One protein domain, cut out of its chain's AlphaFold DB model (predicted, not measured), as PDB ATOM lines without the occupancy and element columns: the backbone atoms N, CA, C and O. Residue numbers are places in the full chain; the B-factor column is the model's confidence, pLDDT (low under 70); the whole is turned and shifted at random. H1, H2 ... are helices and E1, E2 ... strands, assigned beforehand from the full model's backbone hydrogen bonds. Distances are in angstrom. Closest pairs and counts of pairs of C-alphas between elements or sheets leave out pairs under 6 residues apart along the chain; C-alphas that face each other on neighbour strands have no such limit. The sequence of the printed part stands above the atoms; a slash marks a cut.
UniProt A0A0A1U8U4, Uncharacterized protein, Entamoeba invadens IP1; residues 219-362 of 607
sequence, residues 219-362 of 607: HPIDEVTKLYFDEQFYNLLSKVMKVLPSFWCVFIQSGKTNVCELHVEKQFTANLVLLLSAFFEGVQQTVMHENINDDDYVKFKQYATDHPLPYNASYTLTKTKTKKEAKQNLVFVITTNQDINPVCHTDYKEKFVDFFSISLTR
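Overview. This is residues 219 to 362 of the 607 residues of an uncharacterized protein of Entamoeba invadens IP1 (UniProt A0A0A1U8U4). A strongly twisted sheet of three strands, E3 E5 E4, with H3 and H4 packed on it, makes one end; the hairpin E1 E2 makes the other, and H1 and H2 span the space between. The printed part has 144 residues, with four helices and five strands in the order H1 E1 E2 H2 E3 H3 E4 E5 H4: mixed, helices and strands. Both sheets are antiparallel. The whole is compact, with a radius of gyration of the C-alphas of 16.8 A and spans of 50 by 37 by 24 A.

Arrangement. E5, residues 326 to 335, is the inner strand between E3, residues 283 to 289, and E4, residues 314 to 321; N 286 and O 332, 2.9 A, and N 316 and O 331, 2.8 A, are within hydrogen-bond range. H1, residues 223 to 240, is on one face, two layers of sheet and helix, at a height of 9.6 A over the sheet; C-alphas 228 and 314 are its closest to E4, 6.9 A. E3, H3, residues 294 to 306, and E4 form a split strand-helix-strand unit, with E5 between the strands and a right-handed crossover. H4, residues 348 to 361, touches H3 with residues 356 to 360 alone, about perpendicular, only just, at 70.4 degrees; the closest C-alphas are 300 and 359, 5.0 A. H2, residues 266 to 282, only grazes the sheet with residues 277 to 282. E1, residues 247 to 254, and E2, residues 257 to 265, form a hairpin, with N 250 and O 261 at 2.8 A. Every O i to N i+4 pair is within hydrogen-bond range in H3 and H4, 13 of 14 in H1 and 11 of 13 in H2.

Along the chain. E5 is 28.3 A long, H1 25.5 A. H1 begins at C-alpha 223 (35.617, -13.074, 14.198); H4 ends at C-alpha 361 (6.046, -18.458, 19.085).

Size, cuts and confidence. The C-alphas of Lys 242 and Lys 324 are farthest apart, 52.1 A. The printed part has no cut; E5 to H4 is a long link. Confidence is low at residues 219 to 225, 227, 319 to 326, 339 to 340 and 362.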
ATOM      1  N   HIS A 219      32.965  -1.774   7.310       68.00
ATOM      2  CA  HIS A 219      32.623  -2.343   8.609       68.00
ATOM      3  C   HIS A 219      33.802  -3.126   9.207       68.00
ATOM      4  O   HIS A 219      34.599  -3.707   8.455       68.00
ATOM      5  N   PRO A 220      33.953  -3.127  10.546       64.31
ATOM      6  CA  PRO A 220      34.895  -4.011  11.213       64.31
ATOM      7  C   PRO A 220      34.505  -5.461  10.937       64.31
ATOM      8  O   PRO A 220      33.349  -5.842  11.100       64.31
ATOM      9  N   ILE A 221      35.483  -6.252  10.507       66.19
ATOM     10  CA  ILE A 221      35.314  -7.693  10.351       66.19
ATOM     11  C   ILE A 221      35.706  -8.306  11.683       66.19
ATOM     12  O   ILE A 221      36.886  -8.482  11.982       66.19
ATOM     13  N   ASP A 222      34.698  -8.543  12.513       63.03
ATOM     14  CA  ASP A 222      34.866  -9.341  13.716       63.03
ATOM     15  C   ASP A 222      35.035 -10.828  13.360       63.03
ATOM     16  O   ASP A 222      34.891 -11.252  12.210       63.03
ATOM     17  N   GLU A 223      35.378 -11.635  14.359       61.94
ATOM     18  CA  GLU A 223      35.617 -13.074  14.198       61.94
ATOM     19  C   GLU A 223      34.424 -13.807  13.561       61.94
ATOM     20  O   GLU A 223      34.591 -14.783  12.832       61.94
ATOM     21  N   VAL A 224      33.216 -13.288  13.766       59.47
ATOM     22  CA  VAL A 224      31.992 -13.860  13.216       59.47
ATOM     23  C   VAL A 224      31.817 -13.490  11.746       59.47
ATOM     24  O   VAL A 224      31.521 -14.350  10.921       59.47
ATOM     25  N   THR A 225      32.038 -12.226  11.392       65.94
ATOM     26  CA  THR A 225      32.016 -11.779   9.996       65.94
ATOM     27  C   THR A 225      33.080 -12.518   9.186       65.94
ATOM     28  O   THR A 225      32.848 -12.850   8.025       65.94
ATOM     29  N   LYS A 226      34.215 -12.850   9.816       72.75
ATOM     30  CA  LYS A 226      35.231 -13.737   9.248       72.75
ATOM     31  C   LYS A 226      34.699 -15.155   9.006       72.75
ATOM     32  O   LYS A 226      34.857 -15.649   7.899       72.75
ATOM     33  N   LEU A 227      34.051 -15.792   9.983       67.94
ATOM     34  CA  LEU A 227      33.469 -17.134   9.809       67.94
ATOM     35  C   LEU A 227      32.414 -17.165   8.693       67.94
ATOM     36  O   LEU A 227      32.439 -18.052   7.844       67.94
ATOM     37  N   TYR A 228      31.531 -16.162   8.655       72.94
ATOM     38  CA  TYR A 228      30.551 -16.008   7.578       72.94
ATOM     39  C   TYR A 228      31.227 -15.868   6.214       72.94
ATOM     40  O   TYR A 228      30.819 -16.508   5.245       72.94
ATOM     41  N   PHE A 229      32.270 -15.040   6.145       74.88
ATOM     42  CA  PHE A 229      33.069 -14.876   4.941       74.88
ATOM     43  C   PHE A 229      33.696 -16.210   4.518       74.88
ATOM     44  O   PHE A 229      33.503 -16.623   3.380       74.88
ATOM     45  N   ASP A 230      34.385 -16.906   5.422       72.25
ATOM     46  CA  ASP A 230      35.088 -18.156   5.123       72.25
ATOM     47  C   ASP A 230      34.123 -19.229   4.578       72.25
ATOM     48  O   ASP A 230      34.445 -19.903   3.599       72.25
ATOM     49  N   GLU A 231      32.911 -19.343   5.132       73.25
ATOM     50  CA  GLU A 231      31.903 -20.297   4.653       73.25
ATOM     51  C   GLU A 231      31.231 -19.858   3.344       73.25
ATOM     52  O   GLU A 231      31.186 -20.615   2.370       73.25
ATOM     53  N   GLN A 232      30.682 -18.643   3.297       75.75
ATOM     54  CA  GLN A 232      29.853 -18.218   2.166       75.75
ATOM     55  C   GLN A 232      30.674 -17.840   0.947       75.75
ATOM     56  O   GLN A 232      30.265 -18.134  -0.177       75.75
ATOM     57  N   PHE A 233      31.844 -17.236   1.144       75.88
ATOM     58  CA  PHE A 233      32.719 -16.909   0.034       75.88
ATOM     59  C   PHE A 233      33.282 -18.183  -0.600       75.88
ATOM     60  O   PHE A 233      33.252 -18.321  -1.818       75.88
ATOM     61  N   TYR A 234      33.689 -19.176   0.197       75.69
ATOM     62  CA  TYR A 234      34.116 -20.466  -0.350       75.69
ATOM     63  C   TYR A 234      32.985 -21.167  -1.119       75.69
ATOM     64  O   TYR A 234      33.188 -21.635  -2.245       75.69
ATOM     65  N   ASN A 235      31.767 -21.172  -0.564       73.81
ATOM     66  CA  ASN A 235      30.587 -21.708  -1.246       73.81
ATOM     67  C   ASN A 235      30.302 -20.980  -2.567       73.81
ATOM     68  O   ASN A 235      30.019 -21.632  -3.573       73.81
ATOM     69  N   LEU A 236      30.405 -19.650  -2.593       73.94
ATOM     70  CA  LEU A 236      30.263 -18.848  -3.808       73.94
ATOM     71  C   LEU A 236      31.291 -19.261  -4.864       73.94
ATOM     72  O   LEU A 236      30.930 -19.579  -5.998       73.94
ATOM     73  N   LEU A 237      32.567 -19.304  -4.485       75.50
ATOM     74  CA  LEU A 237      33.647 -19.657  -5.399       75.50
ATOM     75  C   LEU A 237      33.468 -21.053  -5.989       75.50
ATOM     76  O   LEU A 237      33.704 -21.234  -7.181       75.50
ATOM     77  N   SER A 238      32.986 -22.009  -5.191       75.25
ATOM     78  CA  SER A 238      32.711 -23.374  -5.654       75.25
ATOM     79  C   SER A 238      31.606 -23.455  -6.717       75.25
ATOM     80  O   SER A 238      31.613 -24.368  -7.538       75.25
ATOM     81  N   LYS A 239      30.666 -22.497  -6.727       73.44
ATOM     82  CA  LYS A 239      29.564 -22.431  -7.701       73.44
ATOM     83  C   LYS A 239      29.960 -21.697  -8.979       73.44
ATOM     84  O   LYS A 239      29.496 -22.054 -10.057       73.44
ATOM     85  N   VAL A 240      30.788 -20.662  -8.852       70.81
ATOM     86  CA  VAL A 240      31.136 -19.760  -9.962       70.81
ATOM     87  C   VAL A 240      32.367 -20.249 -10.727       70.81
ATOM     88  O   VAL A 240      32.470 -20.042 -11.935       70.81
ATOM     89  N   MET A 241      33.308 -20.922 -10.060       72.12
ATOM     90  CA  MET A 241      34.559 -21.354 -10.681       72.12
ATOM     91  C   MET A 241      34.637 -22.869 -10.842       72.12
ATOM     92  O   MET A 241      34.443 -23.630  -9.901       72.12
ATOM     93  N   LYS A 242      35.032 -23.304 -12.044       74.69
ATOM     94  CA  LYS A 242      35.281 -24.724 -12.357       74.69
ATOM     95  C   LYS A 242      36.463 -25.311 -11.582       74.69
ATOM     96  O   LYS A 242      36.484 -26.505 -11.311       74.69
ATOM     97  N   VAL A 243      37.460 -24.481 -11.281       75.38
ATOM     98  CA  VAL A 243      38.643 -24.842 -10.495       75.38
ATOM     99  C   VAL A 243      38.723 -23.863  -9.339       75.38
ATOM    100  O   VAL A 243      38.828 -22.658  -9.563       75.38
ATOM    101  N   LEU A 244      38.660 -24.381  -8.114       76.00
ATOM    102  CA  LEU A 244      38.831 -23.580  -6.910       76.00
ATOM    103  C   LEU A 244      40.310 -23.164  -6.788       76.00
ATOM    104  O   LEU A 244      41.179 -24.036  -6.701       76.00
ATOM    105  N   PRO A 245      40.617 -21.858  -6.808       78.94
ATOM    106  CA  PRO A 245      41.959 -21.350  -6.591       78.94
ATOM    107  C   PRO A 245      42.359 -21.546  -5.133       78.94
ATOM    108  O   PRO A 245      41.515 -21.493  -4.237       78.94
ATOM    109  N   SER A 246      43.657 -21.694  -4.874       80.62
ATOM    110  CA  SER A 246      44.158 -21.552  -3.513       80.62
ATOM    111  C   SER A 246      44.149 -20.071  -3.133       80.62
ATOM    112  O   SER A 246      44.803 -19.246  -3.776       80.62
ATOM    113  N   PHE A 247      43.406 -19.732  -2.083       80.31
ATOM    114  CA  PHE A 247      43.375 -18.390  -1.514       80.31
ATOM    115  C   PHE A 247      43.206 -18.446   0.006       80.31
ATOM    116  O   PHE A 247      42.771 -19.460   0.556       80.31
ATOM    117  N   TRP A 248      43.556 -17.357   0.684       80.88
ATOM    118  CA  TRP A 248      43.228 -17.137   2.091       80.88
ATOM    119  C   TRP A 248      43.110 -15.643   2.382       80.88
ATOM    120  O   TRP A 248      43.674 -14.815   1.665       80.88
ATOM    121  N   CYS A 249      42.397 -15.306   3.453       78.50
ATOM    122  CA  CYS A 249      42.195 -13.929   3.883       78.50
ATOM    123  C   CYS A 249      42.816 -13.685   5.259       78.50
ATOM    124  O   CYS A 249      42.639 -14.471   6.192       78.50
ATOM    125  N   VAL A 250      43.507 -12.557   5.400       80.06
ATOM    126  CA  VAL A 250      44.007 -12.042   6.675       80.06
ATOM    127  C   VAL A 250      43.268 -10.750   6.991       80.06
ATOM    128  O   VAL A 250      43.333  -9.778   6.245       80.06
ATOM    129  N   PHE A 251      42.561 -10.732   8.115       79.06
ATOM    130  CA  PHE A 251      41.801  -9.567   8.557       79.06
ATOM    131  C   PHE A 251      42.637  -8.750   9.533       79.06
ATOM    132  O   PHE A 251      43.063  -9.247  10.575       79.06
ATOM    133  N   ILE A 252      42.890  -7.494   9.176       78.94
ATOM    134  CA  ILE A 252      43.742  -6.577   9.924       78.94
ATOM    135  C   ILE A 252      42.910  -5.364  10.326       78.94
ATOM    136  O   ILE A 252      42.414  -4.615   9.480       78.94
ATOM    137  N   GLN A 253      42.812  -5.133  11.633       77.06
ATOM    138  CA  GLN A 253      42.251  -3.913  12.193       77.06
ATOM    139  C   GLN A 253      43.384  -3.039  12.736       77.06
ATOM    140  O   GLN A 253      44.056  -3.395  13.702       77.06
ATOM    141  N   SER A 254      43.595  -1.877  12.121       72.19
ATOM    142  CA  SER A 254      44.576  -0.886  12.571       72.19
ATOM    143  C   SER A 254      43.864   0.434  12.842       72.19
ATOM    144  O   SER A 254      43.550   1.192  11.923       72.19
ATOM    145  N   GLY A 255      43.565   0.715  14.111       78.56
ATOM    146  CA  GLY A 255      42.795   1.897  14.504       78.56
ATOM    147  C   GLY A 255      41.376   1.877  13.925       78.56
ATOM    148  O   GLY A 255      40.586   0.998  14.254       78.56
ATOM    149  N   LYS A 256      41.049   2.858  13.071       74.12
ATOM    150  CA  LYS A 256      39.746   2.953  12.376       74.12
ATOM    151  C   LYS A 256      39.720   2.251  11.015       74.12
ATOM    152  O   LYS A 256      38.665   2.173  10.399       74.12
ATOM    153  N   THR A 257      40.872   1.804  10.518       73.94
ATOM    154  CA  THR A 257      40.965   1.136   9.217       73.94
ATOM    155  C   THR A 257      40.846  -0.370   9.375       73.94
ATOM    156  O   THR A 257      41.629  -0.976  10.106       73.94
ATOM    157  N   ASN A 258      39.890  -0.943   8.647       78.06
ATOM    158  CA  ASN A 258      39.680  -2.378   8.522       78.06
ATOM    159  C   ASN A 258      40.142  -2.802   7.128       78.06
ATOM    160  O   ASN A 258      39.711  -2.230   6.121       78.06
ATOM    161  N   VAL A 259      41.073  -3.747   7.075       81.25
ATOM    162  CA  VAL A 259      41.665  -4.237   5.831       81.25
ATOM    163  C   VAL A 259      41.561  -5.753   5.803       81.25
ATOM    164  O   VAL A 259      41.966  -6.422   6.748       81.25
ATOM    165  N   CYS A 260      41.043  -6.287   4.706       80.31
ATOM    166  CA  CYS A 260      41.170  -7.690   4.344       80.31
ATOM    167  C   CYS A 260      42.342  -7.820   3.361       80.31
ATOM    168  O   CYS A 260      42.312  -7.229   2.281       80.31
ATOM    169  N   GLU A 261      43.390  -8.545   3.742       85.50
ATOM    170  CA  GLU A 261      44.452  -8.965   2.830       85.50
ATOM    171  C   GLU A 261      44.080 -10.329   2.251       85.50
ATOM    172  O   GLU A 261      44.145 -11.351   2.932       85.50
ATOM    173  N   LEU A 262      43.659 -10.336   0.990       82.56
ATOM    174  CA  LEU A 262      43.426 -11.542   0.214       82.56
ATOM    175  C   LEU A 262      44.741 -11.975  -0.421       82.56
ATOM    176  O   LEU A 262      45.291 -11.269  -1.263       82.56
ATOM    177  N   HIS A 263      45.200 -13.165  -0.081       86.50
ATOM    178  CA  HIS A 263      46.294 -13.820  -0.774       86.50
ATOM    179  C   HIS A 263      45.699 -14.806  -1.767       86.50
ATOM    180  O   HIS A 263      44.979 -15.726  -1.384       86.50
ATOM    181  N   VAL A 264      45.980 -14.599  -3.046       86.94
ATOM    182  CA  VAL A 264      45.359 -15.325  -4.155       86.94
ATOM    183  C   VAL A 264      46.422 -15.748  -5.152       86.94
ATOM    184  O   VAL A 264      47.356 -15.007  -5.420       86.94
ATOM    185  N   GLU A 265      46.305 -16.941  -5.726       86.81
ATOM    186  CA  GLU A 265      47.151 -17.334  -6.854       86.81
ATOM    187  C   GLU A 265      47.077 -16.308  -7.997       86.81
ATOM    188  O   GLU A 265      45.993 -16.014  -8.495       86.81
ATOM    189  N   LYS A 266      48.232 -15.831  -8.480       86.81
ATOM    190  CA  LYS A 266      48.324 -14.731  -9.466       86.81
ATOM    191  C   LYS A 266      47.422 -14.879 -10.692       86.81
ATOM    192  O   LYS A 266      46.887 -13.904 -11.208       86.81
ATOM    193  N   GLN A 267      47.259 -16.107 -11.176       84.38
ATOM    194  CA  GLN A 267      46.439 -16.409 -12.353       84.38
ATOM    195  C   GLN A 267      44.934 -16.173 -12.127       84.38
ATOM    196  O   GLN A 267      44.190 -16.005 -13.089       84.38
ATOM    197  N   PHE A 268      44.487 -16.144 -10.870       85.31
ATOM    198  CA  PHE A 268      43.090 -15.961 -10.487       85.31
ATOM    199  C   PHE A 268      42.805 -14.589  -9.866       85.31
ATOM    200  O   PHE A 268      41.638 -14.301  -9.602       85.31
ATOM    201  N   THR A 269      43.822 -13.734  -9.665       84.62
ATOM    202  CA  THR A 269      43.681 -12.445  -8.969       84.62
ATOM    203  C   THR A 269      42.532 -11.618  -9.534       84.62
ATOM    204  O   THR A 269      41.619 -11.275  -8.794       84.62
ATOM    205  N   ALA A 270      42.524 -11.328 -10.838       82.00
ATOM    206  CA  ALA A 270      41.533 -10.421 -11.428       82.00
ATOM    207  C   ALA A 270      40.081 -10.885 -11.200       82.00
ATOM    208  O   ALA A 270      39.237 -10.094 -10.781       82.00
ATOM    209  N   ASN A 271      39.809 -12.177 -11.407       79.25
ATOM    210  CA  ASN A 271      38.477 -12.754 -11.210       79.25
ATOM    211  C   ASN A 271      38.081 -12.756  -9.733       79.25
ATOM    212  O   ASN A 271      36.955 -12.394  -9.393       79.25
ATOM    213  N   LEU A 272      39.010 -13.138  -8.851       80.69
ATOM    214  CA  LEU A 272      38.735 -13.176  -7.423       80.69
ATOM    215  C   LEU A 272      38.504 -11.784  -6.855       80.69
ATOM    216  O   LEU A 272      37.565 -11.621  -6.094       80.69
ATOM    217  N   VAL A 273      39.276 -10.773  -7.257       80.81
ATOM    218  CA  VAL A 273      39.095  -9.392  -6.788       80.81
ATOM    219  C   VAL A 273      37.711  -8.856  -7.121       80.81
ATOM    220  O   VAL A 273      37.090  -8.236  -6.257       80.81
ATOM    221  N   LEU A 274      37.207  -9.112  -8.329       78.94
ATOM    222  CA  LEU A 274      35.854  -8.712  -8.712       78.94
ATOM    223  C   LEU A 274      34.807  -9.394  -7.824       78.94
ATOM    224  O   LEU A 274      33.987  -8.707  -7.222       78.94
ATOM    225  N   LEU A 275      34.891 -10.719  -7.664       78.75
ATOM    226  CA  LEU A 275      33.951 -11.483  -6.834       78.75
ATOM    227  C   LEU A 275      34.004 -11.082  -5.356       78.75
ATOM    228  O   LEU A 275      32.970 -11.008  -4.701       78.75
ATOM    229  N   LEU A 276      35.195 -10.809  -4.823       77.75
ATOM    230  CA  LEU A 276      35.392 -10.443  -3.420       77.75
ATOM    231  C   LEU A 276      34.926  -9.013  -3.135       77.75
ATOM    232  O   LEU A 276      34.353  -8.757  -2.078       77.75
ATOM    233  N   SER A 277      35.136  -8.096  -4.083       76.31
ATOM    234  CA  SER A 277      34.618  -6.727  -3.991       76.31
ATOM    235  C   SER A 277      33.091  -6.737  -4.048       76.31
ATOM    236  O   SER A 277      32.448  -6.204  -3.150       76.31
ATOM    237  N   ALA A 278      32.516  -7.457  -5.017       74.50
ATOM    238  CA  ALA A 278      31.075  -7.666  -5.139       74.50
ATOM    239  C   ALA A 278      30.468  -8.312  -3.880       74.50
ATOM    240  O   ALA A 278      29.396  -7.906  -3.425       74.50
ATOM    241  N   PHE A 279      31.173  -9.285  -3.285       78.44
ATOM    242  CA  PHE A 279      30.772  -9.916  -2.032       78.44
ATOM    243  C   PHE A 279      30.728  -8.898  -0.899       78.44
ATOM    244  O   PHE A 279      29.667  -8.727  -0.305       78.44
ATOM    245  N   PHE A 280      31.835  -8.199  -0.621       74.69
ATOM    246  CA  PHE A 280      31.907  -7.250   0.494       74.69
ATOM    247  C   PHE A 280      30.994  -6.034   0.329       74.69
ATOM    248  O   PHE A 280      30.464  -5.563   1.331       74.69
ATOM    249  N   GLU A 281      30.768  -5.551  -0.893       74.75
ATOM    250  CA  GLU A 281      29.759  -4.519  -1.166       74.75
ATOM    251  C   GLU A 281      28.336  -5.024  -0.889       74.75
ATOM    252  O   GLU A 281      27.487  -4.275  -0.409       74.75
ATOM    253  N   GLY A 282      28.082  -6.306  -1.159       75.19
ATOM    254  CA  GLY A 282      26.799  -6.950  -0.902       75.19
ATOM    255  C   GLY A 282      26.557  -7.334   0.556       75.19
ATOM    256  O   GLY A 282      25.405  -7.572   0.909       75.19
ATOM    257  N   VAL A 283      27.583  -7.430   1.411       79.50
ATOM    258  CA  VAL A 283      27.386  -7.853   2.807       79.50
ATOM    259  C   VAL A 283      26.631  -6.778   3.589       79.50
ATOM    260  O   VAL A 283      27.124  -5.676   3.816       79.50
ATOM    261  N   GLN A 284      25.447  -7.141   4.068       81.06
ATOM    262  CA  GLN A 284      24.612  -6.354   4.962       81.06
ATOM    263  C   GLN A 284      24.536  -7.030   6.330       81.06
ATOM    264  O   GLN A 284      24.326  -8.241   6.438       81.06
ATOM    265  N   GLN A 285      24.676  -6.227   7.383       81.44
ATOM    266  CA  GLN A 285      24.445  -6.643   8.764       81.44
ATOM    267  C   GLN A 285      23.154  -6.001   9.265       81.44
ATOM    268  O   GLN A 285      22.985  -4.785   9.186       81.44
ATOM    269  N   THR A 286      22.240  -6.815   9.785       85.19
ATOM    270  CA  THR A 286      20.964  -6.351  10.340       85.19
ATOM    271  C   THR A 286      20.857  -6.798  11.789       85.19
ATOM    272  O   THR A 286      20.902  -7.992  12.080       85.19
ATOM    273  N   VAL A 287      20.725  -5.846  12.713       85.38
ATOM    274  CA  VAL A 287      20.434  -6.149  14.120       85.38
ATOM    275  C   VAL A 287      18.971  -6.573  14.207       85.38
ATOM    276  O   VAL A 287      18.086  -5.764  13.949       85.38
ATOM    277  N   MET A 288      18.730  -7.844  14.526       86.44
ATOM    278  CA  MET A 288      17.385  -8.424  14.587       86.44
ATOM    279  C   MET A 288      16.737  -8.239  15.950       86.44
ATOM    280  O   MET A 288      15.548  -7.949  16.035       86.44
ATOM    281  N   HIS A 289      17.516  -8.401  17.018       83.88
ATOM    282  CA  HIS A 289      17.030  -8.203  18.375       83.88
ATOM    283  C   HIS A 289      18.137  -7.620  19.241       83.88
ATOM    284  O   HIS A 289      19.222  -8.197  19.361       83.88
ATOM    285  N   GLU A 290      17.864  -6.484  19.871       84.50
ATOM    286  CA  GLU A 290      18.763  -5.901  20.860       84.50
ATOM    287  C   GLU A 290      18.525  -6.543  22.224       84.50
ATOM    288  O   GLU A 290      17.382  -6.728  22.630       84.50
ATOM    289  N   ASN A 291      19.591  -6.845  22.963       84.50
ATOM    290  CA  ASN A 291      19.498  -7.397  24.323       84.50
ATOM    291  C   ASN A 291      18.641  -8.671  24.405       84.50
ATOM    292  O   ASN A 291      17.762  -8.772  25.260       84.50
ATOM    293  N   ILE A 292      18.872  -9.622  23.498       85.88
ATOM    294  CA  ILE A 292      18.177 -10.910  23.540       85.88
ATOM    295  C   ILE A 292      18.509 -11.630  24.855       85.88
ATOM    296  O   ILE A 292      19.665 -11.648  25.286       85.88
ATOM    297  N   ASN A 293      17.486 -12.172  25.515       86.88
ATOM    298  CA  ASN A 293      17.666 -12.992  26.709       86.88
ATOM    299  C   ASN A 293      18.071 -14.428  26.317       86.88
ATOM    300  O   ASN A 293      17.916 -14.842  25.164       86.88
ATOM    301  N   ASP A 294      18.608 -15.185  27.275       83.44
ATOM    302  CA  ASP A 294      19.129 -16.529  27.004       83.44
ATOM    303  C   ASP A 294      18.023 -17.503  26.550       83.44
ATOM    304  O   ASP A 294      18.248 -18.294  25.634       83.44
ATOM    305  N   ASP A 295      16.817 -17.411  27.118       85.75
ATOM    306  CA  ASP A 295      15.694 -18.306  26.800       85.75
ATOM    307  C   ASP A 295      15.214 -18.148  25.350       85.75
ATOM    308  O   ASP A 295      15.020 -19.130  24.628       85.75
ATOM    309  N   ASP A 296      15.046 -16.910  24.896       86.62
ATOM    310  CA  ASP A 296      14.613 -16.594  23.538       86.62
ATOM    311  C   ASP A 296      15.710 -16.916  22.522       86.62
ATOM    312  O   ASP A 296      15.416 -17.406  21.429       86.62
ATOM    313  N   TYR A 297      16.984 -16.744  22.892       86.75
ATOM    314  CA  TYR A 297      18.090 -17.204  22.058       86.75
ATOM    315  C   TYR A 297      18.106 -18.730  21.904       86.75
ATOM    316  O   TYR A 297      18.336 -19.224  20.800       86.75
ATOM    317  N   VAL A 298      17.848 -19.488  22.976       86.50
ATOM    318  CA  VAL A 298      17.784 -20.957  22.917       86.50
ATOM    319  C   VAL A 298      16.651 -21.417  22.000       86.50
ATOM    320  O   VAL A 298      16.899 -22.246  21.120       86.50
ATOM    321  N   LYS A 299      15.448 -20.842  22.132       87.44
ATOM    322  CA  LYS A 299      14.310 -21.142  21.240       87.44
ATOM    323  C   LYS A 299      14.641 -20.838  19.783       87.44
ATOM    324  O   LYS A 299      14.466 -21.692  18.914       87.44
ATOM    325  N   PHE A 300      15.190 -19.651  19.528       89.56
ATOM    326  CA  PHE A 300      15.600 -19.251  18.189       89.56
ATOM    327  C   PHE A 300      16.654 -20.201  17.607       89.56
ATOM    328  O   PHE A 300      16.518 -20.654  16.474       89.56
ATOM    329  N   LYS A 301      17.688 -20.542  18.382       86.44
ATOM    330  CA  LYS A 301      18.766 -21.437  17.948       86.44
ATOM    331  C   LYS A 301      18.244 -22.829  17.599       86.44
ATOM    332  O   LYS A 301      18.695 -23.412  16.614       86.44
ATOM    333  N   GLN A 302      17.316 -23.359  18.392       87.25
ATOM    334  CA  GLN A 302      16.692 -24.648  18.114       87.25
ATOM    335  C   GLN A 302      15.912 -24.590  16.796       87.25
ATOM    336  O   GLN A 302      16.183 -25.368  15.888       87.25
ATOM    337  N   TYR A 303      15.062 -23.576  16.628       88.62
ATOM    338  CA  TYR A 303      14.307 -23.375  15.393       88.62
ATOM    339  C   TYR A 303      15.207 -23.194  14.157       88.62
ATOM    340  O   TYR A 303      14.956 -23.787  13.113       88.62
ATOM    341  N   ALA A 304      16.287 -22.421  14.274       86.25
ATOM    342  CA  ALA A 304      17.255 -22.199  13.200       86.25
ATOM    343  C   ALA A 304      18.081 -23.450  12.843       86.25
ATOM    344  O   ALA A 304      18.705 -23.493  11.785       86.25
ATOM    345  N   THR A 305      18.107 -24.459  13.719       84.75
ATOM    346  CA  THR A 305      18.718 -25.763  13.422       84.75
ATOM    347  C   THR A 305      17.792 -26.605  12.544       84.75
ATOM    348  O   THR A 305      18.260 -27.270  11.620       84.75
ATOM    349  N   ASP A 306      16.487 -26.526  12.797       85.06
ATOM    350  CA  ASP A 306      15.465 -27.316  12.101       85.06
ATOM    351  C   ASP A 306      14.985 -26.656  10.798       85.06
ATOM    352  O   ASP A 306      14.494 -27.326   9.887       85.06
ATOM    353  N   HIS A 307      15.147 -25.335  10.683       85.69
ATOM    354  CA  HIS A 307      14.691 -24.549   9.545       85.69
ATOM    355  C   HIS A 307      15.819 -23.676   8.977       85.69
ATOM    356  O   HIS A 307      16.436 -22.910   9.720       85.69
ATOM    357  N   PRO A 308      16.080 -23.730   7.655       83.38
ATOM    358  CA  PRO A 308      17.104 -22.893   7.044       83.38
ATOM    359  C   PRO A 308      16.726 -21.415   7.160       83.38
ATOM    360  O   PRO A 308      15.572 -21.040   6.935       83.38
ATOM    361  N   LEU A 309      17.711 -20.566   7.465       85.31
ATOM    362  CA  LEU A 309      17.496 -19.123   7.468       85.31
ATOM    363  C   LEU A 309      17.101 -18.629   6.064       85.31
ATOM    364  O   LEU A 309      17.631 -19.129   5.062       85.31
ATOM    365  N   PRO A 310      16.229 -17.606   5.972       85.19
ATOM    366  CA  PRO A 310      15.879 -16.994   4.699       85.19
ATOM    367  C   PRO A 310      17.126 -16.530   3.940       85.19
ATOM    368  O   PRO A 310      18.092 -16.048   4.537       85.19
ATOM    369  N   TYR A 311      17.101 -16.677   2.614       83.19
ATOM    370  CA  TYR A 311      18.139 -16.175   1.705       83.19
ATOM    371  C   TYR A 311      19.574 -16.640   2.016       83.19
ATOM    372  O   TYR A 311      20.532 -15.950   1.665       83.19
ATOM    373  N   ASN A 312      19.734 -17.808   2.653       74.94
ATOM    374  CA  ASN A 312      21.031 -18.346   3.090       74.94
ATOM    375  C   ASN A 312      21.818 -17.376   3.991       74.94
ATOM    376  O   ASN A 312      23.049 -17.330   3.955       74.94
ATOM    377  N   ALA A 313      21.105 -16.577   4.786       81.12
ATOM    378  CA  ALA A 313      21.722 -15.728   5.788       81.12
ATOM    379  C   ALA A 313      22.375 -16.561   6.902       81.12
ATOM    380  O   ALA A 313      22.070 -17.737   7.108       81.12
ATOM    381  N   SER A 314      23.265 -15.932   7.658       81.12
ATOM    382  CA  SER A 314      23.772 -16.472   8.920       81.12
ATOM    383  C   SER A 314      23.469 -15.503  10.050       81.12
ATOM    384  O   SER A 314      23.159 -14.340   9.812       81.12
ATOM    385  N   TYR A 315      23.546 -15.975  11.289       82.44
ATOM    386  CA  TYR A 315      23.262 -15.156  12.461       82.44
ATOM    387  C   TYR A 315      24.369 -15.269  13.504       82.44
ATOM    388  O   TYR A 315      25.131 -16.236  13.530       82.44
ATOM    389  N   THR A 316      24.438 -14.284  14.395       75.25
ATOM    390  CA  THR A 316      25.394 -14.249  15.499       75.25
ATOM    391  C   THR A 316      24.913 -13.421  16.685       75.25
ATOM    392  O   THR A 316      24.017 -12.592  16.548       75.25
ATOM    393  N   LEU A 317      25.548 -13.614  17.842       75.56
ATOM    394  CA  LEU A 317      25.400 -12.766  19.020       75.56
ATOM    395  C   LEU A 317      26.593 -11.816  19.131       75.56
ATOM    396  O   LEU A 317      27.718 -12.237  19.401       75.56
ATOM    397  N   THR A 318      26.346 -10.518  18.987       72.62
ATOM    398  CA  THR A 318      27.358  -9.486  19.236       72.62
ATOM    399  C   THR A 318      27.235  -8.969  20.666       72.62
ATOM    400  O   THR A 318      26.145  -8.667  21.151       72.62
ATOM    401  N   LYS A 319      28.364  -8.877  21.378       67.50
ATOM    402  CA  LYS A 319      28.406  -8.338  22.745       67.50
ATOM    403  C   LYS A 319      28.761  -6.862  22.706       67.50
ATOM    404  O   LYS A 319      29.902  -6.500  22.427       67.50
ATOM    405  N   THR A 320      27.821  -6.014  23.093       63.91
ATOM    406  CA  THR A 320      28.090  -4.594  23.299       63.91
ATOM    407  C   THR A 320      28.494  -4.391  24.757       63.91
ATOM    408  O   THR A 320      27.667  -4.473  25.667       63.91
ATOM    409  N   LYS A 321      29.789  -4.160  25.015       53.75
ATOM    410  CA  LYS A 321      30.263  -3.795  26.360       53.75
ATOM    411  C   LYS A 321      29.928  -2.331  26.629       53.75
ATOM    412  O   LYS A 321      30.614  -1.438  26.137       53.75
ATOM    413  N   THR A 322      28.914  -2.079  27.451       52.94
ATOM    414  CA  THR A 322      28.752  -0.773  28.111       52.94
ATOM    415  C   THR A 322      29.209  -0.878  29.565       52.94
ATOM    416  O   THR A 322      29.252  -1.966  30.130       52.94
ATOM    417  N   LYS A 323      29.591   0.249  30.187       52.28
ATOM    418  CA  LYS A 323      30.208   0.315  31.533       52.28
ATOM    419  C   LYS A 323      29.378  -0.302  32.678       52.28
ATOM    420  O   LYS A 323      29.870  -0.319  33.802       52.28
ATOM    421  N   LYS A 324      28.143  -0.749  32.434       54.41
ATOM    422  CA  LYS A 324      27.249  -1.287  33.468       54.41
ATOM    423  C   LYS A 324      26.656  -2.662  33.147       54.41
ATOM    424  O   LYS A 324      26.408  -3.394  34.091       54.41
ATOM    425  N   GLU A 325      26.508  -3.059  31.878       57.06
ATOM    426  CA  GLU A 325      25.924  -4.359  31.506       57.06
ATOM    427  C   GLU A 325      26.505  -4.891  30.184       57.06
ATOM    428  O   GLU A 325      26.801  -4.127  29.254       57.06
ATOM    429  N   ALA A 326      26.667  -6.215  30.101       59.81
ATOM    430  CA  ALA A 326      27.003  -6.914  28.865       59.81
ATOM    431  C   ALA A 326      25.710  -7.201  28.095       59.81
ATOM    432  O   ALA A 326      24.955  -8.102  28.443       59.81
ATOM    433  N   LYS A 327      25.466  -6.410  27.054       72.56
ATOM    434  CA  LYS A 327      24.275  -6.497  26.211       72.56
ATOM    435  C   LYS A 327      24.554  -7.386  25.001       72.56
ATOM    436  O   LYS A 327      25.544  -7.151  24.306       72.56
ATOM    437  N   GLN A 328      23.736  -8.417  24.780       79.56
ATOM    438  CA  GLN A 328      23.874  -9.333  23.643       79.56
ATOM    439  C   GLN A 328      22.849  -8.990  22.563       79.56
ATOM    440  O   GLN A 328      21.651  -9.009  22.825       79.56
ATOM    441  N   ASN A 329      23.309  -8.684  21.353       84.25
ATOM    442  CA  ASN A 329      22.441  -8.388  20.219       84.25
ATOM    443  C   ASN A 329      22.494  -9.540  19.220       84.25
ATOM    444  O   ASN A 329      23.583  -9.939  18.804       84.25
ATOM    445  N   LEU A 330      21.332 -10.036  18.802       86.00
ATOM    446  CA  LEU A 330      21.219 -10.993  17.709       86.00
ATOM    447  C   LEU A 330      21.318 -10.237  16.381       86.00
ATOM    448  O   LEU A 330      20.494  -9.373  16.087       86.00
ATOM    449  N   VAL A 331      22.335 -10.554  15.587       83.69
ATOM    450  CA  VAL A 331      22.648  -9.896  14.314       83.69
ATOM    451  C   VAL A 331      22.615 -10.927  13.202       83.69
ATOM    452  O   VAL A 331      23.208 -11.995  13.328       83.69
ATOM    453  N   PHE A 332      21.924 -10.610  12.114       86.00
ATOM    454  CA  PHE A 332      21.899 -11.415  10.900       86.00
ATOM    455  C   PHE A 332      22.842 -10.802   9.867       86.00
ATOM    456  O   PHE A 332      22.936  -9.580   9.739       86.00
ATOM    457  N   VAL A 333      23.534 -11.665   9.131       82.31
ATOM    458  CA  VAL A 333      24.490 -11.312   8.086       82.31
ATOM    459  C   VAL A 333      24.053 -11.980   6.788       82.31
ATOM    460  O   VAL A 333      23.804 -13.187   6.749       82.31
ATOM    461  N   ILE A 334      23.943 -11.185   5.728       84.19
ATOM    462  CA  ILE A 334      23.526 -11.631   4.399       84.19
ATOM    463  C   ILE A 334      24.319 -10.902   3.322       84.19
ATOM    464  O   ILE A 334      24.672  -9.742   3.501       84.19
ATOM    465  N   THR A 335      24.555 -11.550   2.185       81.19
ATOM    466  CA  THR A 335      24.961 -10.864   0.957       81.19
ATOM    467  C   THR A 335      23.743 -10.576   0.075       81.19
ATOM    468  O   THR A 335      23.004 -11.491  -0.294       81.19
ATOM    469  N   THR A 336      23.511  -9.298  -0.230       82.81
ATOM    470  CA  THR A 336      22.426  -8.810  -1.099       82.81
ATOM    471  C   THR A 336      22.855  -8.672  -2.559       82.81
ATOM    472  O   THR A 336      22.081  -8.199  -3.388       82.81
ATOM    473  N   ASN A 337      24.098  -9.024  -2.888       77.25
ATOM    474  CA  ASN A 337      24.583  -8.990  -4.259       77.25
ATOM    475  C   ASN A 337      23.902 -10.108  -5.069       77.25
ATOM    476  O   ASN A 337      24.009 -11.274  -4.701       77.25
ATOM    477  N   GLN A 338      23.218  -9.765  -6.162       77.31
ATOM    478  CA  GLN A 338      22.435 -10.727  -6.949       77.31
ATOM    479  C   GLN A 338      23.289 -11.718  -7.751       77.31
ATOM    480  O   GLN A 338      22.840 -12.838  -7.985       77.31
ATOM    481  N   ASP A 339      24.528 -11.367  -8.100       69.06
ATOM    482  CA  ASP A 339      25.459 -12.302  -8.748       69.06
ATOM    483  C   ASP A 339      25.873 -13.432  -7.789       69.06
ATOM    484  O   ASP A 339      26.292 -14.512  -8.206       69.06
ATOM    485  N   ILE A 340      25.747 -13.181  -6.484       68.56
ATOM    486  CA  ILE A 340      26.172 -14.067  -5.397       68.56
ATOM    487  C   ILE A 340      24.966 -14.763  -4.753       68.56
ATOM    488  O   ILE A 340      25.011 -15.955  -4.443       68.56
ATOM    489  N   ASN A 341      23.877 -14.023  -4.569       75.25
ATOM    490  CA  ASN A 341      22.625 -14.462  -3.977       75.25
ATOM    491  C   ASN A 341      21.450 -14.036  -4.877       75.25
ATOM    492  O   ASN A 341      20.758 -13.062  -4.573       75.25
ATOM    493  N   PRO A 342      21.205 -14.759  -5.985       74.31
ATOM    494  CA  PRO A 342      20.232 -14.355  -7.006       74.31
ATOM    495  C   PRO A 342      18.786 -14.356  -6.506       74.31
ATOM    496  O   PRO A 342      17.915 -13.744  -7.116       74.31
ATOM    497  N   VAL A 343      18.525 -15.040  -5.390       79.44
ATOM    498  CA  VAL A 343      17.207 -15.110  -4.754       79.44
ATOM    499  C   VAL A 343      16.993 -14.009  -3.716       79.44
ATOM    500  O   VAL A 343      15.887 -13.889  -3.208       79.44
ATOM    501  N   CYS A 344      18.014 -13.219  -3.364       80.62
ATOM    502  CA  CYS A 344      17.851 -12.144  -2.390       80.62
ATOM    503  C   CYS A 344      17.058 -10.984  -2.997       80.62
ATOM    504  O   CYS A 344      17.535 -10.274  -3.886       80.62
ATOM    505  N   HIS A 345      15.861 -10.757  -2.466       81.38
ATOM    506  CA  HIS A 345      15.028  -9.607  -2.796       81.38
ATOM    507  C   HIS A 345      15.196  -8.493  -1.752       81.38
ATOM    508  O   HIS A 345      15.851  -8.668  -0.725       81.38
ATOM    509  N   THR A 346      14.628  -7.313  -2.014       82.38
ATOM    510  CA  THR A 346      14.721  -6.142  -1.120       82.38
ATOM    511  C   THR A 346      13.976  -6.316   0.209       82.38
ATOM    512  O   THR A 346      14.205  -5.543   1.134       82.38
ATOM    513  N   ASP A 347      13.118  -7.333   0.320       86.88
ATOM    514  CA  ASP A 347      12.300  -7.668   1.495       86.88
ATOM    515  C   ASP A 347      13.049  -8.508   2.553       86.88
ATOM    516  O   ASP A 347      12.455  -8.948   3.538       86.88
ATOM    517  N   TYR A 348      14.359  -8.735   2.390       87.06
ATOM    518  CA  TYR A 348      15.140  -9.613   3.272       87.06
ATOM    519  C   TYR A 348      15.021  -9.280   4.761       87.06
ATOM    520  O   TYR A 348      15.002 -10.187   5.593       87.06
ATOM    521  N   LYS A 349      14.889  -7.995   5.107       89.25
ATOM    522  CA  LYS A 349      14.706  -7.561   6.498       89.25
ATOM    523  C   LYS A 349      13.386  -8.059   7.077       89.25
ATOM    524  O   LYS A 349      13.379  -8.570   8.190       89.25
ATOM    525  N   GLU A 350      12.300  -7.944   6.320       89.50
ATOM    526  CA  GLU A 350      10.968  -8.394   6.739       89.50
ATOM    527  C   GLU A 350      10.956  -9.913   6.914       89.50
ATOM    528  O   GLU A 350      10.558 -10.408   7.965       89.50
ATOM    529  N   LYS A 351      11.541 -10.655   5.966       88.56
ATOM    530  CA  LYS A 351      11.682 -12.116   6.079       88.56
ATOM    531  C   LYS A 351      12.480 -12.553   7.304       88.56
ATOM    532  O   LYS A 351      12.161 -13.582   7.897       88.56
ATOM    533  N   PHE A 352      13.515 -11.809   7.690       91.12
ATOM    534  CA  PHE A 352      14.247 -12.102   8.922       91.12
ATOM    535  C   PHE A 352      13.411 -11.825  10.168       91.12
ATOM    536  O   PHE A 352      13.472 -12.618  11.108       91.12
ATOM    537  N   VAL A 353      12.638 -10.733  10.179       88.94
ATOM    538  CA  VAL A 353      11.737 -10.401  11.292       88.94
ATOM    539  C   VAL A 353      10.699 -11.508  11.449       88.94
ATOM    540  O   VAL A 353      10.589 -12.070  12.535       88.94
ATOM    541  N   ASP A 354      10.040 -11.901  10.359       88.31
ATOM    542  CA  ASP A 354       9.049 -12.978  10.353       88.31
ATOM    543  C   ASP A 354       9.642 -14.293  10.872       88.31
ATOM    544  O   ASP A 354       9.073 -14.941  11.753       88.31
ATOM    545  N   PHE A 355      10.818 -14.679  10.365       90.19
ATOM    546  CA  PHE A 355      11.496 -15.906  10.781       90.19
ATOM    547  C   PHE A 355      11.816 -15.899  12.280       90.19
ATOM    548  O   PHE A 355      11.569 -16.886  12.977       90.19
ATOM    549  N   PHE A 356      12.338 -14.782  12.789       88.94
ATOM    550  CA  PHE A 356      12.630 -14.628  14.208       88.94
ATOM    551  C   PHE A 356      11.348 -14.680  15.052       88.94
ATOM    552  O   PHE A 356      11.291 -15.429  16.026       88.94
ATOM    553  N   SER A 357      10.280 -13.988  14.659       87.06
ATOM    554  CA  SER A 357       8.999 -14.020  15.376       87.06
ATOM    555  C   SER A 357       8.368 -15.419  15.419       87.06
ATOM    556  O   SER A 357       7.857 -15.836  16.462       87.06
ATOM    557  N   ILE A 358       8.445 -16.188  14.327       87.44
ATOM    558  CA  ILE A 358       7.970 -17.583  14.286       87.44
ATOM    559  C   ILE A 358       8.777 -18.462  15.251       87.44
ATOM    560  O   ILE A 358       8.208 -19.294  15.962       87.44
ATOM    561  N   SER A 359      10.092 -18.248  15.320       84.88
ATOM    562  CA  SER A 359      10.978 -19.029  16.190       84.88
ATOM    563  C   SER A 359      10.648 -18.899  17.681       84.88
ATOM    564  O   SER A 359      10.844 -19.845  18.439       84.88
ATOM    565  N   LEU A 360      10.103 -17.752  18.103       84.06
ATOM    566  CA  LEU A 360       9.749 -17.492  19.500       84.06
ATOM    567  C   LEU A 360       8.343 -17.975  19.872       84.06
ATOM    568  O   LEU A 360       8.045 -18.160  21.053       84.06
ATOM    569  N   THR A 361       7.471 -18.154  18.880       77.88
ATOM    570  CA  THR A 361       6.046 -18.458  19.085       77.88
ATOM    571  C   THR A 361       5.726 -19.948  19.003       77.88
ATOM    572  O   THR A 361       4.712 -20.381  19.552       77.88
ATOM    573  N   ARG A 362       6.582 -20.766  18.378       62.88
ATOM    574  CA  ARG A 362       6.412 -22.224  18.387       62.88
ATOM    575  C   ARG A 362       6.875 -22.819  19.713       62.88
ATOM    576  O   ARG A 362       8.062 -22.833  20.026       62.88
TER     577      ARG A 362